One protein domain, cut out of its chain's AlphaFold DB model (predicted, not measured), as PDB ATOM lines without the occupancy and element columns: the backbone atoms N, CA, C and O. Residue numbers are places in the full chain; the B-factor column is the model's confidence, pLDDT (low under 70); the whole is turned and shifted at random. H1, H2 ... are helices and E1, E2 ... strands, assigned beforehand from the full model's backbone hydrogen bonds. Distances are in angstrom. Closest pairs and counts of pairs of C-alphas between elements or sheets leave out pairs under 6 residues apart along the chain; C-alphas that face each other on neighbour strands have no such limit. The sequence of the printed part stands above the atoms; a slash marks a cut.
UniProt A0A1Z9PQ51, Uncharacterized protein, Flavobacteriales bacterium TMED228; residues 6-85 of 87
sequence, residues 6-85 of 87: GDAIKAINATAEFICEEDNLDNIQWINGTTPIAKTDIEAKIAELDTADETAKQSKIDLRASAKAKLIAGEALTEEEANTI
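What this domain is: This is residues 6 to 85 of the 87 residues of an uncharacterized protein of Flavobacteriales bacterium TMED228 (UniProt A0A1Z9PQ51). One long helix, H2, makes a rod with a small cluster of parts at each end: the short helix H1 and a two-strand hairpin of E1 and E2 at the end where H2 begins, and the short helix H3, folded back over the other end of H2. Between the two clusters, residues 50 to 59 of H2 stand free. The printed part has 80 residues, with three named helices and two named strands in the order H1, E1, E2, H2, H3; the sheet, in the order E1 - E2, is antiparallel, and the class is mostly helix. The whole is extended, with a radius of gyration of the C-alphas of 19.9 A and spans of 60 by 19 by 18 A.

Where its parts are: The printed part begins with H1, residues 6 to 12, with C-alpha 6 at (205.019, 287.004, 169.459) and 10.0 A from first to last C-alpha. E1, residues 17 to 20, measures 10.1 A, and E2, residues 28 to 31, measures 9.5 A. H2, residues 39 to 73, measures 50.9 A, from C-alpha 39 at (212.970, 280.806, 176.442) to C-alpha 73 at (171.232, 258.696, 157.584). H3, residues 79 to 83, measures 6.1 A and ends with C-alpha 83 at (176.807, 275.489, 161.152).

How they stand to each other: H1 touches H2 with residues 42 to 49 of H2 alone; the closest C-alphas are those of Ala 8 and Ile 46, 5.4 A apart. Their lines are about perpendicular, at 81 degrees. H1 and E1 are near each other, with 8 pairs of C-alphas within 10 A, while H1 and E2 are apart. E1 and E2 form a hairpin of antiparallel neighbour strands, their directions at 151 degrees; the C-alphas of Phe 18 and Trp 30 face each other at 4.4 A. Across this pair, N 19 and O 29 are within hydrogen-bond range at 2.8 A, and N 31 and O 17 at 2.9 A. E1 and H2 are apart. H3 touches H2 with residues 63 to 67 of H2 alone; the closest C-alphas are those of Ala 67 and Glu 81, 5.1 A apart. H3 is apart from H1, E1 and E2. In H1, H2 and H3 every O i to N i+4 pair is within hydrogen-bond range.

The domain as a whole: The two C-alphas farthest apart are those of Gly 33 and Gly 74, at 60.9 A. The printed part has no cut. The links from H1 to E1 and from H2 to H3 are tight, those from E1 to E2 and from E2 to H2 are short, and no link is long. The mean pLDDT of the printed part is 89.6, and no printed residue is under 70.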
ATOM      1  N   GLY A   6     205.687 285.839 168.900       90.19
ATOM      2  CA  GLY A   6     205.019 287.004 169.459       90.19
ATOM      3  C   GLY A   6     203.690 286.691 170.151       90.19
ATOM      4  O   GLY A   6     203.447 287.209 171.244       90.19
ATOM      5  N   ASP A   7     202.869 285.805 169.581       90.19
ATOM      6  CA  ASP A   7     201.616 285.358 170.203       90.19
ATOM      7  C   ASP A   7     201.880 284.654 171.541       90.19
ATOM      8  O   ASP A   7     201.182 284.896 172.528       90.19
ATOM      9  N   ALA A   8     202.921 283.820 171.602       92.69
ATOM     10  CA  ALA A   8     203.305 283.114 172.820       92.69
ATOM     11  C   ALA A   8     203.779 284.073 173.920       92.69
ATOM     12  O   ALA A   8     203.319 283.978 175.061       92.69
ATOM     13  N   ILE A   9     204.629 285.050 173.585       94.06
ATOM     14  CA  ILE A   9     205.078 286.077 174.537       94.06
ATOM     15  C   ILE A   9     203.892 286.883 175.068       94.06
ATOM     16  O   ILE A   9     203.784 287.088 176.278       94.06
ATOM     17  N   LYS A  10     202.969 287.297 174.193       93.44
ATOM     18  CA  LYS A  10     201.766 288.041 174.589       93.44
ATOM     19  C   LYS A  10     200.796 287.205 175.423       93.44
ATOM     20  O   LYS A  10     200.131 287.758 176.296       93.44
ATOM     21  N   ALA A  11     200.736 285.895 175.205       93.25
ATOM     22  CA  ALA A  11     199.938 284.988 176.023       93.25
ATOM     23  C   ALA A  11     200.505 284.809 177.444       93.25
ATOM     24  O   ALA A  11     199.737 284.557 178.370       93.25
ATOM     25  N   ILE A  12     201.824 284.941 177.627       94.56
ATOM     26  CA  ILE A  12     202.476 284.910 178.949       94.56
ATOM     27  C   ILE A  12     202.385 286.282 179.625       94.56
ATOM     28  O   ILE A  12     202.058 286.381 180.806       94.56
ATOM     29  N   ASN A  13     202.662 287.351 178.878       93.88
ATOM     30  CA  ASN A  13     202.617 288.725 179.353       93.88
ATOM     31  C   ASN A  13     202.012 289.640 178.280       93.88
ATOM     32  O   ASN A  13     202.683 290.077 177.344       93.88
ATOM     33  N   ALA A  14     200.738 289.989 178.453       95.00
ATOM     34  CA  ALA A  14     199.994 290.801 177.491       95.00
ATOM     35  C   ALA A  14     200.610 292.197 177.263       95.00
ATOM     36  O   ALA A  14     200.547 292.739 176.153       95.00
ATOM     37  N   THR A  15     201.253 292.771 178.285       95.12
ATOM     38  CA  THR A  15     201.903 294.087 178.204       95.12
ATOM     39  C   THR A  15     203.364 294.003 177.772       95.12
ATOM     40  O   THR A  15     204.016 295.036 177.716       95.12
ATOM     41  N   ALA A  16     203.897 292.815 177.460       95.38
ATOM     42  CA  ALA A  16     205.284 292.668 177.031       95.38
ATOM     43  C   ALA A  16     205.555 293.446 175.744       95.38
ATOM     44  O   ALA A  16     204.864 293.262 174.739       95.38
ATOM     45  N   GLU A  17     206.586 294.274 175.757       94.56
ATOM     46  CA  GLU A  17     207.085 294.980 174.590       94.56
ATOM     47  C   GLU A  17     208.464 294.433 174.233       94.56
ATOM     48  O   GLU A  17     209.374 294.366 175.066       94.56
ATOM     49  N   PHE A  18     208.607 293.997 172.988       94.31
ATOM     50  CA  PHE A  18     209.809 293.334 172.512       94.31
ATOM     51  C   PHE A  18     209.979 293.543 171.009       94.31
ATOM     52  O   PHE A  18     209.013 293.783 170.283       94.31
ATOM     53  N   ILE A  19     211.220 293.425 170.557       91.31
ATOM     54  CA  ILE A  19     211.598 293.350 169.150       91.31
ATOM     55  C   ILE A  19     212.216 291.971 168.943       91.31
ATOM     56  O   ILE A  19     213.073 291.541 169.716       91.31
ATOM     57  N   CYS A  20     211.748 291.259 167.928       87.31
ATOM     58  CA  CYS A  20     212.261 289.955 167.543       87.31
ATOM     59  C   CYS A  20     212.205 289.864 166.019       87.31
ATOM     60  O   CYS A  20     211.177 290.181 165.415       87.31
ATOM     61  N   GLU A  21     213.315 289.461 165.410       82.75
ATOM     62  CA  GLU A  21     213.400 289.188 163.977       82.75
ATOM     63  C   GLU A  21     213.300 287.678 163.748       82.75
ATOM     64  O   GLU A  21     213.879 286.889 164.497       82.75
ATOM     65  N   GLU A  22     212.549 287.287 162.717       83.00
ATOM     66  CA  GLU A  22     212.433 285.895 162.253       83.00
ATOM     67  C   GLU A  22     211.995 284.873 163.325       83.00
ATOM     68  O   GLU A  22     212.360 283.703 163.245       83.00
ATOM     69  N   ASP A  23     211.214 285.294 164.330       82.88
ATOM     70  CA  ASP A  23     210.787 284.445 165.458       82.88
ATOM     71  C   ASP A  23     211.968 283.755 166.180       82.88
ATOM     72  O   ASP A  23     211.849 282.656 166.728       82.88
ATOM     73  N   ASN A  24     213.130 284.410 166.209       86.12
ATOM     74  CA  ASN A  24     214.319 283.877 166.850       86.12
ATOM     75  C   ASN A  24     214.297 284.106 168.375       86.12
ATOM     76  O   ASN A  24     214.547 285.216 168.855       86.12
ATOM     77  N   LEU A  25     214.078 283.027 169.138       87.25
ATOM     78  CA  LEU A  25     214.126 283.008 170.610       87.25
ATOM     79  C   LEU A  25     215.465 283.488 171.185       87.25
ATOM     80  O   LEU A  25     215.506 283.990 172.310       87.25
ATOM     81  N   ASP A  26     216.563 283.336 170.444       88.12
ATOM     82  CA  ASP A  26     217.893 283.768 170.871       88.12
ATOM     83  C   ASP A  26     218.118 285.273 170.710       88.12
ATOM     84  O   ASP A  26     218.995 285.818 171.382       88.12
ATOM     85  N   ASN A  27     217.320 285.949 169.879       89.44
ATOM     86  CA  ASN A  27     217.499 287.356 169.523       89.44
ATOM     87  C   ASN A  27     216.272 288.215 169.879       89.44
ATOM     88  O   ASN A  27     215.809 289.031 169.083       89.44
ATOM     89  N   ILE A  28     215.725 288.014 171.082       92.56
ATOM     90  CA  ILE A  28     214.636 288.846 171.608       92.56
ATOM     91  C   ILE A  28     215.231 290.043 172.352       92.56
ATOM     92  O   ILE A  28     215.918 289.889 173.365       92.56
ATOM     93  N   GLN A  29     214.908 291.247 171.888       93.69
ATOM     94  CA  GLN A  29     215.197 292.488 172.597       93.69
ATOM     95  C   GLN A  29     213.968 292.929 173.388       93.69
ATOM     96  O   GLN A  29     212.955 293.318 172.810       93.69
ATOM     97  N   TRP A  30     214.056 292.890 174.715       94.69
ATOM     98  CA  TRP A  30     213.005 293.384 175.606       94.69
ATOM     99  C   TRP A  30     213.109 294.902 175.754       94.69
ATOM    100  O   TRP A  30     214.181 295.423 176.066       94.69
ATOM    101  N   ILE A  31     212.004 295.616 175.536       95.38
ATOM    102  CA  ILE A  31     211.963 297.084 175.577       95.38
ATOM    103  C   ILE A  31     210.941 297.581 176.607       95.38
ATOM    104  O   ILE A  31     210.157 296.806 177.158       95.38
ATOM    105  N   ASN A  32     210.996 298.879 176.917       93.25
ATOM    106  CA  ASN A  32     210.073 299.564 177.835       93.25
ATOM    107  C   ASN A  32     209.961 298.929 179.234       93.25
ATOM    108  O   ASN A  32     208.914 298.960 179.871       93.25
ATOM    109  N   GLY A  33     211.064 298.365 179.735       91.88
ATOM    110  CA  GLY A  33     211.107 297.755 181.067       91.88
ATOM    111  C   GLY A  33     210.413 296.395 181.153       91.88
ATOM    112  O   GLY A  33     210.183 295.905 182.256       91.88
ATOM    113  N   THR A  34     210.095 295.774 180.013       94.56
ATOM    114  CA  THR A  34     209.551 294.417 179.986       94.56
ATOM    115  C   THR A  34     210.529 293.447 180.641       94.56
ATOM    116  O   THR A  34     211.682 293.333 180.222       94.56
ATOM    117  N   THR A  35     210.061 292.735 181.665       94.19
ATOM    118  CA  THR A  35     210.838 291.674 182.308       94.19
ATOM    119  C   THR A  35     211.104 290.551 181.302       94.19
ATOM    120  O   THR A  35     210.137 290.024 180.742       94.19
ATOM    121  N   PRO A  36     212.371 290.152 181.086       94.94
ATOM    122  CA  PRO A  36     212.699 289.047 180.200       94.94
ATOM    123  C   PRO A  36     211.985 287.756 180.600       94.94
ATOM    124  O   PRO A  36     212.031 287.347 181.762       94.94
ATOM    125  N   ILE A  37     211.345 287.112 179.628       95.12
ATOM    126  CA  ILE A  37     210.680 285.817 179.798       95.12
ATOM    127  C   ILE A  37     211.668 284.713 179.412       95.12
ATOM    128  O   ILE A  37     212.412 284.857 178.438       95.12
ATOM    129  N   ALA A  38     211.702 283.618 180.174       95.12
ATOM    130  CA  ALA A  38     212.595 282.507 179.873       95.12
ATOM    131  C   ALA A  38     212.198 281.830 178.554       95.12
ATOM    132  O   ALA A  38     211.019 281.608 178.282       95.12
ATOM    133  N   LYS A  39     213.196 281.454 177.745       92.88
ATOM    134  CA  LYS A  39     212.970 280.806 176.442       92.88
ATOM    135  C   LYS A  39     212.127 279.541 176.568       92.88
ATOM    136  O   LYS A  39     211.202 279.360 175.792       92.88
ATOM    137  N   THR A  40     212.387 278.739 177.598       93.88
ATOM    138  CA  THR A  40     211.639 277.510 177.886       93.88
ATOM    139  C   THR A  40     210.153 277.764 178.119       93.88
ATOM    140  O   THR A  40     209.325 276.961 177.699       93.88
ATOM    141  N   ASP A  41     209.798 278.884 178.753       95.19
ATOM    142  CA  ASP A  41     208.399 279.238 178.999       95.19
ATOM    143  C   ASP A  41     207.715 279.667 177.696       95.19
ATOM    144  O   ASP A  41     206.571 279.294 177.438       95.19
ATOM    145  N   ILE A  42     208.436 280.405 176.844       93.62
ATOM    146  CA  ILE A  42     207.954 280.796 175.515       93.62
ATOM    147  C   ILE A  42     207.760 279.550 174.640       93.62
ATOM    148  O   ILE A  42     206.692 279.390 174.056       93.62
ATOM    149  N   GLU A  43     208.732 278.637 174.591       91.94
ATOM    150  CA  GLU A  43     208.640 277.367 173.853       91.94
ATOM    151  C   GLU A  43     207.473 276.506 174.336       91.94
ATOM    152  O   GLU A  43     206.691 276.008 173.522       91.94
ATOM    153  N   ALA A  44     207.307 276.372 175.655       92.75
ATOM    154  CA  ALA A  44     206.178 275.655 176.235       92.75
ATOM    155  C   ALA A  44     204.846 276.279 175.799       92.75
ATOM    156  O   ALA A  44     203.910 275.558 175.444       92.75
ATOM    157  N   LYS A  45     204.767 277.615 175.757       93.06
ATOM    158  CA  LYS A  45     203.553 278.312 175.333       93.06
ATOM    159  C   LYS A  45     203.283 278.187 173.837       93.06
ATOM    160  O   LYS A  45     202.125 278.027 173.461       93.06
ATOM    161  N   ILE A  46     204.316 278.208 172.993       89.94
ATOM    162  CA  ILE A  46     204.191 277.923 171.553       89.94
ATOM    163  C   ILE A  46     203.612 276.517 171.358       89.94
ATOM    164  O   ILE A  46     202.609 276.361 170.663       89.94
ATOM    165  N   ALA A  47     204.175 275.508 172.030       88.62
ATOM    166  CA  ALA A  47     203.707 274.126 171.924       88.62
ATOM    167  C   ALA A  47     202.252 273.949 172.406       88.62
ATOM    168  O   ALA A  47     201.466 273.234 171.779       88.62
ATOM    169  N   GLU A  48     201.870 274.619 173.497       88.75
ATOM    170  CA  GLU A  48     200.490 274.645 174.001       88.75
ATOM    171  C   GLU A  48     199.528 275.247 172.964       88.75
ATOM    172  O   GLU A  48     198.469 274.682 172.678       88.75
ATOM    173  N   LEU A  49     199.910 276.379 172.370       86.25
ATOM    174  CA  LEU A  49     199.107 277.099 171.388       86.25
ATOM    175  C   LEU A  49     198.942 276.323 170.075       86.25
ATOM    176  O   LEU A  49     197.832 276.297 169.541       86.25
ATOM    177  N   ASP A  50     199.997 275.667 169.590       83.50
ATOM    178  CA  ASP A  50     199.935 274.790 168.416       83.50
ATOM    179  C   ASP A  50     199.022 273.582 168.678       83.50
ATOM    180  O   ASP A  50     198.165 273.252 167.855       83.50
ATOM    181  N   THR A  51     199.130 272.964 169.858       81.25
ATOM    182  CA  THR A  51     198.271 271.832 170.250       81.25
ATOM    183  C   THR A  51     196.798 272.236 170.318       81.25
ATOM    184  O   THR A  51     195.923 271.496 169.857       81.25
ATOM    185  N   ALA A  52     196.500 273.415 170.868       78.00
ATOM    186  CA  ALA A  52     195.140 273.937 170.942       78.00
ATOM    187  C   ALA A  52     194.538 274.202 169.550       78.00
ATOM    188  O   ALA A  52     193.370 273.884 169.317       78.00
ATOM    189  N   ASP A  53     195.322 274.739 168.610       77.25
ATOM    190  CA  ASP A  53     194.876 274.972 167.231       77.25
ATOM    191  C   ASP A  53     194.608 273.668 166.478       77.25
ATOM    192  O   ASP A  53     193.574 273.539 165.818       77.25
ATOM    193  N   GLU A  54     195.505 272.688 166.583       78.56
ATOM    194  CA  GLU A  54     195.308 271.382 165.948       78.56
ATOM    195  C   GLU A  54     194.099 270.654 166.539       78.56
ATOM    196  O   GLU A  54     193.273 270.128 165.791       78.56
ATOM    197  N   THR A  55     193.912 270.726 167.859       79.69
ATOM    198  CA  THR A  55     192.720 270.176 168.521       79.69
ATOM    199  C   THR A  55     191.451 270.852 168.006       79.69
ATOM    200  O   THR A  55     190.505 270.170 167.619       79.69
ATOM    201  N   ALA A  56     191.427 272.184 167.913       81.19
ATOM    202  CA  ALA A  56     190.265 272.922 167.423       81.19
ATOM    203  C   ALA A  56     189.949 272.622 165.947       81.19
ATOM    204  O   ALA A  56     188.776 272.524 165.567       81.19
ATOM    205  N   LYS A  57     190.971 272.461 165.098       83.88
ATOM    206  CA  LYS A  57     190.790 272.027 163.703       83.88
ATOM    207  C   LYS A  57     190.225 270.616 163.640       83.88
ATOM    208  O   LYS A  57     189.270 270.396 162.896       83.88
ATOM    209  N   GLN A  58     190.772 269.693 164.429       84.06
ATOM    210  CA  GLN A  58     190.307 268.313 164.464       84.06
ATOM    211  C   GLN A  58     188.853 268.236 164.935       84.06
ATOM    212  O   GLN A  58     188.036 267.634 164.249       84.06
ATOM    213  N   SER A  59     188.479 268.959 165.995       85.44
ATOM    214  CA  SER A  59     187.086 269.016 166.455       85.44
ATOM    215  C   SER A  59     186.126 269.527 165.375       85.44
ATOM    216  O   SER A  59     185.029 268.997 165.231       85.44
ATOM    217  N   LYS A  60     186.525 270.517 164.564       86.38
ATOM    218  CA  LYS A  60     185.707 270.980 163.425       86.38
ATOM    219  C   LYS A  60     185.583 269.926 162.324       86.38
ATOM    220  O   LYS A  60     184.519 269.805 161.720       86.38
ATOM    221  N   ILE A  61     186.656 269.188 162.044       87.75
ATOM    222  CA  ILE A  61     186.642 268.081 161.078       87.75
ATOM    223  C   ILE A  61     185.705 266.976 161.570       87.75
ATOM    224  O   ILE A  61     184.866 266.512 160.798       87.75
ATOM    225  N   ASP A  62     185.800 266.615 162.846       89.38
ATOM    226  CA  ASP A  62     184.979 265.579 163.470       89.38
ATOM    227  C   ASP A  62     183.498 265.980 163.484       89.38
ATOM    228  O   ASP A  62     182.646 265.188 163.074       89.38
ATOM    229  N   LEU A  63     183.183 267.232 163.844       90.44
ATOM    230  CA  LEU A  63     181.822 267.780 163.766       90.44
ATOM    231  C   LEU A  63     181.273 267.713 162.343       90.44
ATOM    232  O   LEU A  63     180.154 267.247 162.134       90.44
ATOM    233  N   ARG A  64     182.067 268.106 161.344       89.44
ATOM    234  CA  ARG A  64     181.650 268.041 159.940       89.44
ATOM    235  C   ARG A  64     181.446 266.600 159.471       89.44
ATOM    236  O   ARG A  64     180.511 266.338 158.716       89.44
ATOM    237  N   ALA A  65     182.303 265.670 159.887       91.19
ATOM    238  CA  ALA A  65     182.183 264.253 159.554       91.19
ATOM    239  C   ALA A  65     180.918 263.636 160.173       91.19
ATOM    240  O   ALA A  65     180.154 262.985 159.456       91.19
ATOM    241  N   SER A  66     180.655 263.915 161.456       90.19
ATOM    242  CA  SER A  66     179.425 263.523 162.163       90.19
ATOM    243  C   SER A  66     178.185 264.084 161.469       90.19
ATOM    244  O   SER A  66     177.267 263.340 161.114       90.19
ATOM    245  N   ALA A  67     178.199 265.383 161.163       91.62
ATOM    246  CA  ALA A  67     177.101 266.059 160.491       91.62
ATOM    247  C   ALA A  67     176.807 265.451 159.106       91.62
ATOM    248  O   ALA A  67     175.655 265.217 158.739       91.62
ATOM    249  N   LYS A  68     177.849 265.112 158.337       90.62
ATOM    250  CA  LYS A  68     177.695 264.457 157.031       90.62
ATOM    251  C   LYS A  68     177.090 263.056 157.155       90.62
ATOM    252  O   LYS A  68     176.244 262.696 156.340       90.62
ATOM    253  N   ALA A  69     177.506 262.278 158.157       92.56
ATOM    254  CA  ALA A  69     176.977 260.937 158.404       92.56
ATOM    255  C   ALA A  69     175.485 260.975 158.774       92.56
ATOM    256  O   ALA A  69     174.691 260.259 158.167       92.56
ATOM    257  N   LYS A  70     175.093 261.870 159.690       92.75
ATOM    258  CA  LYS A  70     173.691 262.068 160.096       92.75
ATOM    259  C   LYS A  70     172.808 262.548 158.951       92.75
ATOM    260  O   LYS A  70     171.709 262.032 158.780       92.75
ATOM    261  N   LEU A  71     173.303 263.464 158.114       90.81
ATOM    262  CA  LEU A  71     172.570 263.931 156.933       90.81
ATOM    263  C   LEU A  71     172.284 262.789 155.946       90.81
ATOM    264  O   LEU A  71     171.184 262.705 155.410       90.81
ATOM    265  N   ILE A  72     173.256 261.897 155.723       91.88
ATOM    266  CA  ILE A  72     173.080 260.712 154.869       91.88
ATOM    267  C   ILE A  72     172.096 259.718 155.506       91.88
ATOM    268  O   ILE A  72     171.297 259.113 154.794       91.88
ATOM    269  N   ALA A  73     172.139 259.563 156.831       93.69
ATOM    270  CA  ALA A  73     171.232 258.696 157.584       93.69
ATOM    271  C   ALA A  73     169.808 259.273 157.740       93.69
ATOM    272  O   ALA A  73     168.896 258.540 158.114       93.69
ATOM    273  N   GLY A  74     169.600 260.561 157.442       90.50
ATOM    274  CA  GLY A  74     168.327 261.253 157.656       90.50
ATOM    275  C   GLY A  74     168.046 261.598 159.123       90.50
ATOM    276  O   GLY A  74     166.892 261.812 159.493       90.50
ATOM    277  N   GLU A  75     169.078 261.638 159.965       92.25
ATOM    278  CA  GLU A  75     168.983 262.025 161.373       92.25
ATOM    279  C   GLU A  75     169.031 263.551 161.544       92.25
ATOM    280  O   GLU A  75     169.608 264.278 160.731       92.25
ATOM    281  N   ALA A  76     168.438 264.047 162.633       90.00
ATOM    282  CA  ALA A  76     168.498 265.463 162.972       90.00
ATOM    283  C   ALA A  76     169.933 265.887 163.339       90.00
ATOM    284  O   ALA A  76     170.630 265.201 164.089       90.00
ATOM    285  N   LEU A  77     170.352 267.046 162.830       90.12
ATOM    286  CA  LEU A  77     171.643 267.664 163.136       90.12
ATOM    287  C   LEU A  77     171.532 268.569 164.361       90.12
ATOM    288  O   LEU A  77     170.499 269.211 164.565       90.12
ATOM    289  N   THR A  78     172.605 268.666 165.147       90.75
ATOM    290  CA  THR A  78     172.722 269.756 166.123       90.75
ATOM    291  C   THR A  78     173.030 271.075 165.413       90.75
ATOM    292  O   THR A  78     173.489 271.096 164.270       90.75
ATOM    293  N   GLU A  79     172.791 272.197 166.089       86.31
ATOM    294  CA  GLU A  79     173.100 273.526 165.549       86.31
ATOM    295  C   GLU A  79     174.597 273.676 165.222       86.31
ATOM    296  O   GLU A  79     174.956 274.158 164.149       86.31
ATOM    297  N   GLU A  80     175.475 273.181 166.099       86.75
ATOM    298  CA  GLU A  80     176.928 273.201 165.891       86.75
ATOM    299  C   GLU A  80     177.355 272.370 164.674       86.75
ATOM    300  O   GLU A  80     178.187 272.807 163.878       86.75
ATOM    301  N   GLU A  81     176.754 271.194 164.489       86.12
ATOM    302  CA  GLU A  81     176.977 270.335 163.325       86.12
ATOM    303  C   GLU A  81     176.479 271.002 162.032       86.12
ATOM    304  O   GLU A  81     177.202 271.029 161.032       86.12
ATOM    305  N   ALA A  82     175.282 271.593 162.044       85.81
ATOM    306  CA  ALA A  82     174.694 272.271 160.889       85.81
ATOM    307  C   ALA A  82     175.509 273.501 160.450       85.81
ATOM    308  O   ALA A  82     175.792 273.664 159.259       85.81
ATOM    309  N   ASN A  83     175.971 274.311 161.406       86.62
ATOM    310  CA  ASN A  83     176.807 275.489 161.152       86.62
ATOM    311  C   ASN A  83     178.153 275.141 160.490       86.62
ATOM    312  O   ASN A  83     178.763 275.995 159.853       86.62
ATOM    313  N   THR A  84     178.628 273.893 160.593       83.44
ATOM    314  CA  THR A  84     179.863 273.457 159.908       83.44
ATOM    315  C   THR A  84     179.671 273.143 158.418       83.44
ATOM    316  O   THR A  84     180.655 273.042 157.680       83.44
ATOM    317  N   ILE A  85     178.425 272.956 157.968       79.75
ATOM    318  CA  ILE A  85     178.081 272.589 156.584       79.75
ATOM    319  C   ILE A  85     177.558 273.797 155.799       79.75
ATOM    320  O   ILE A  85     177.787 273.878 154.593       79.75
TER     321      ILE A  85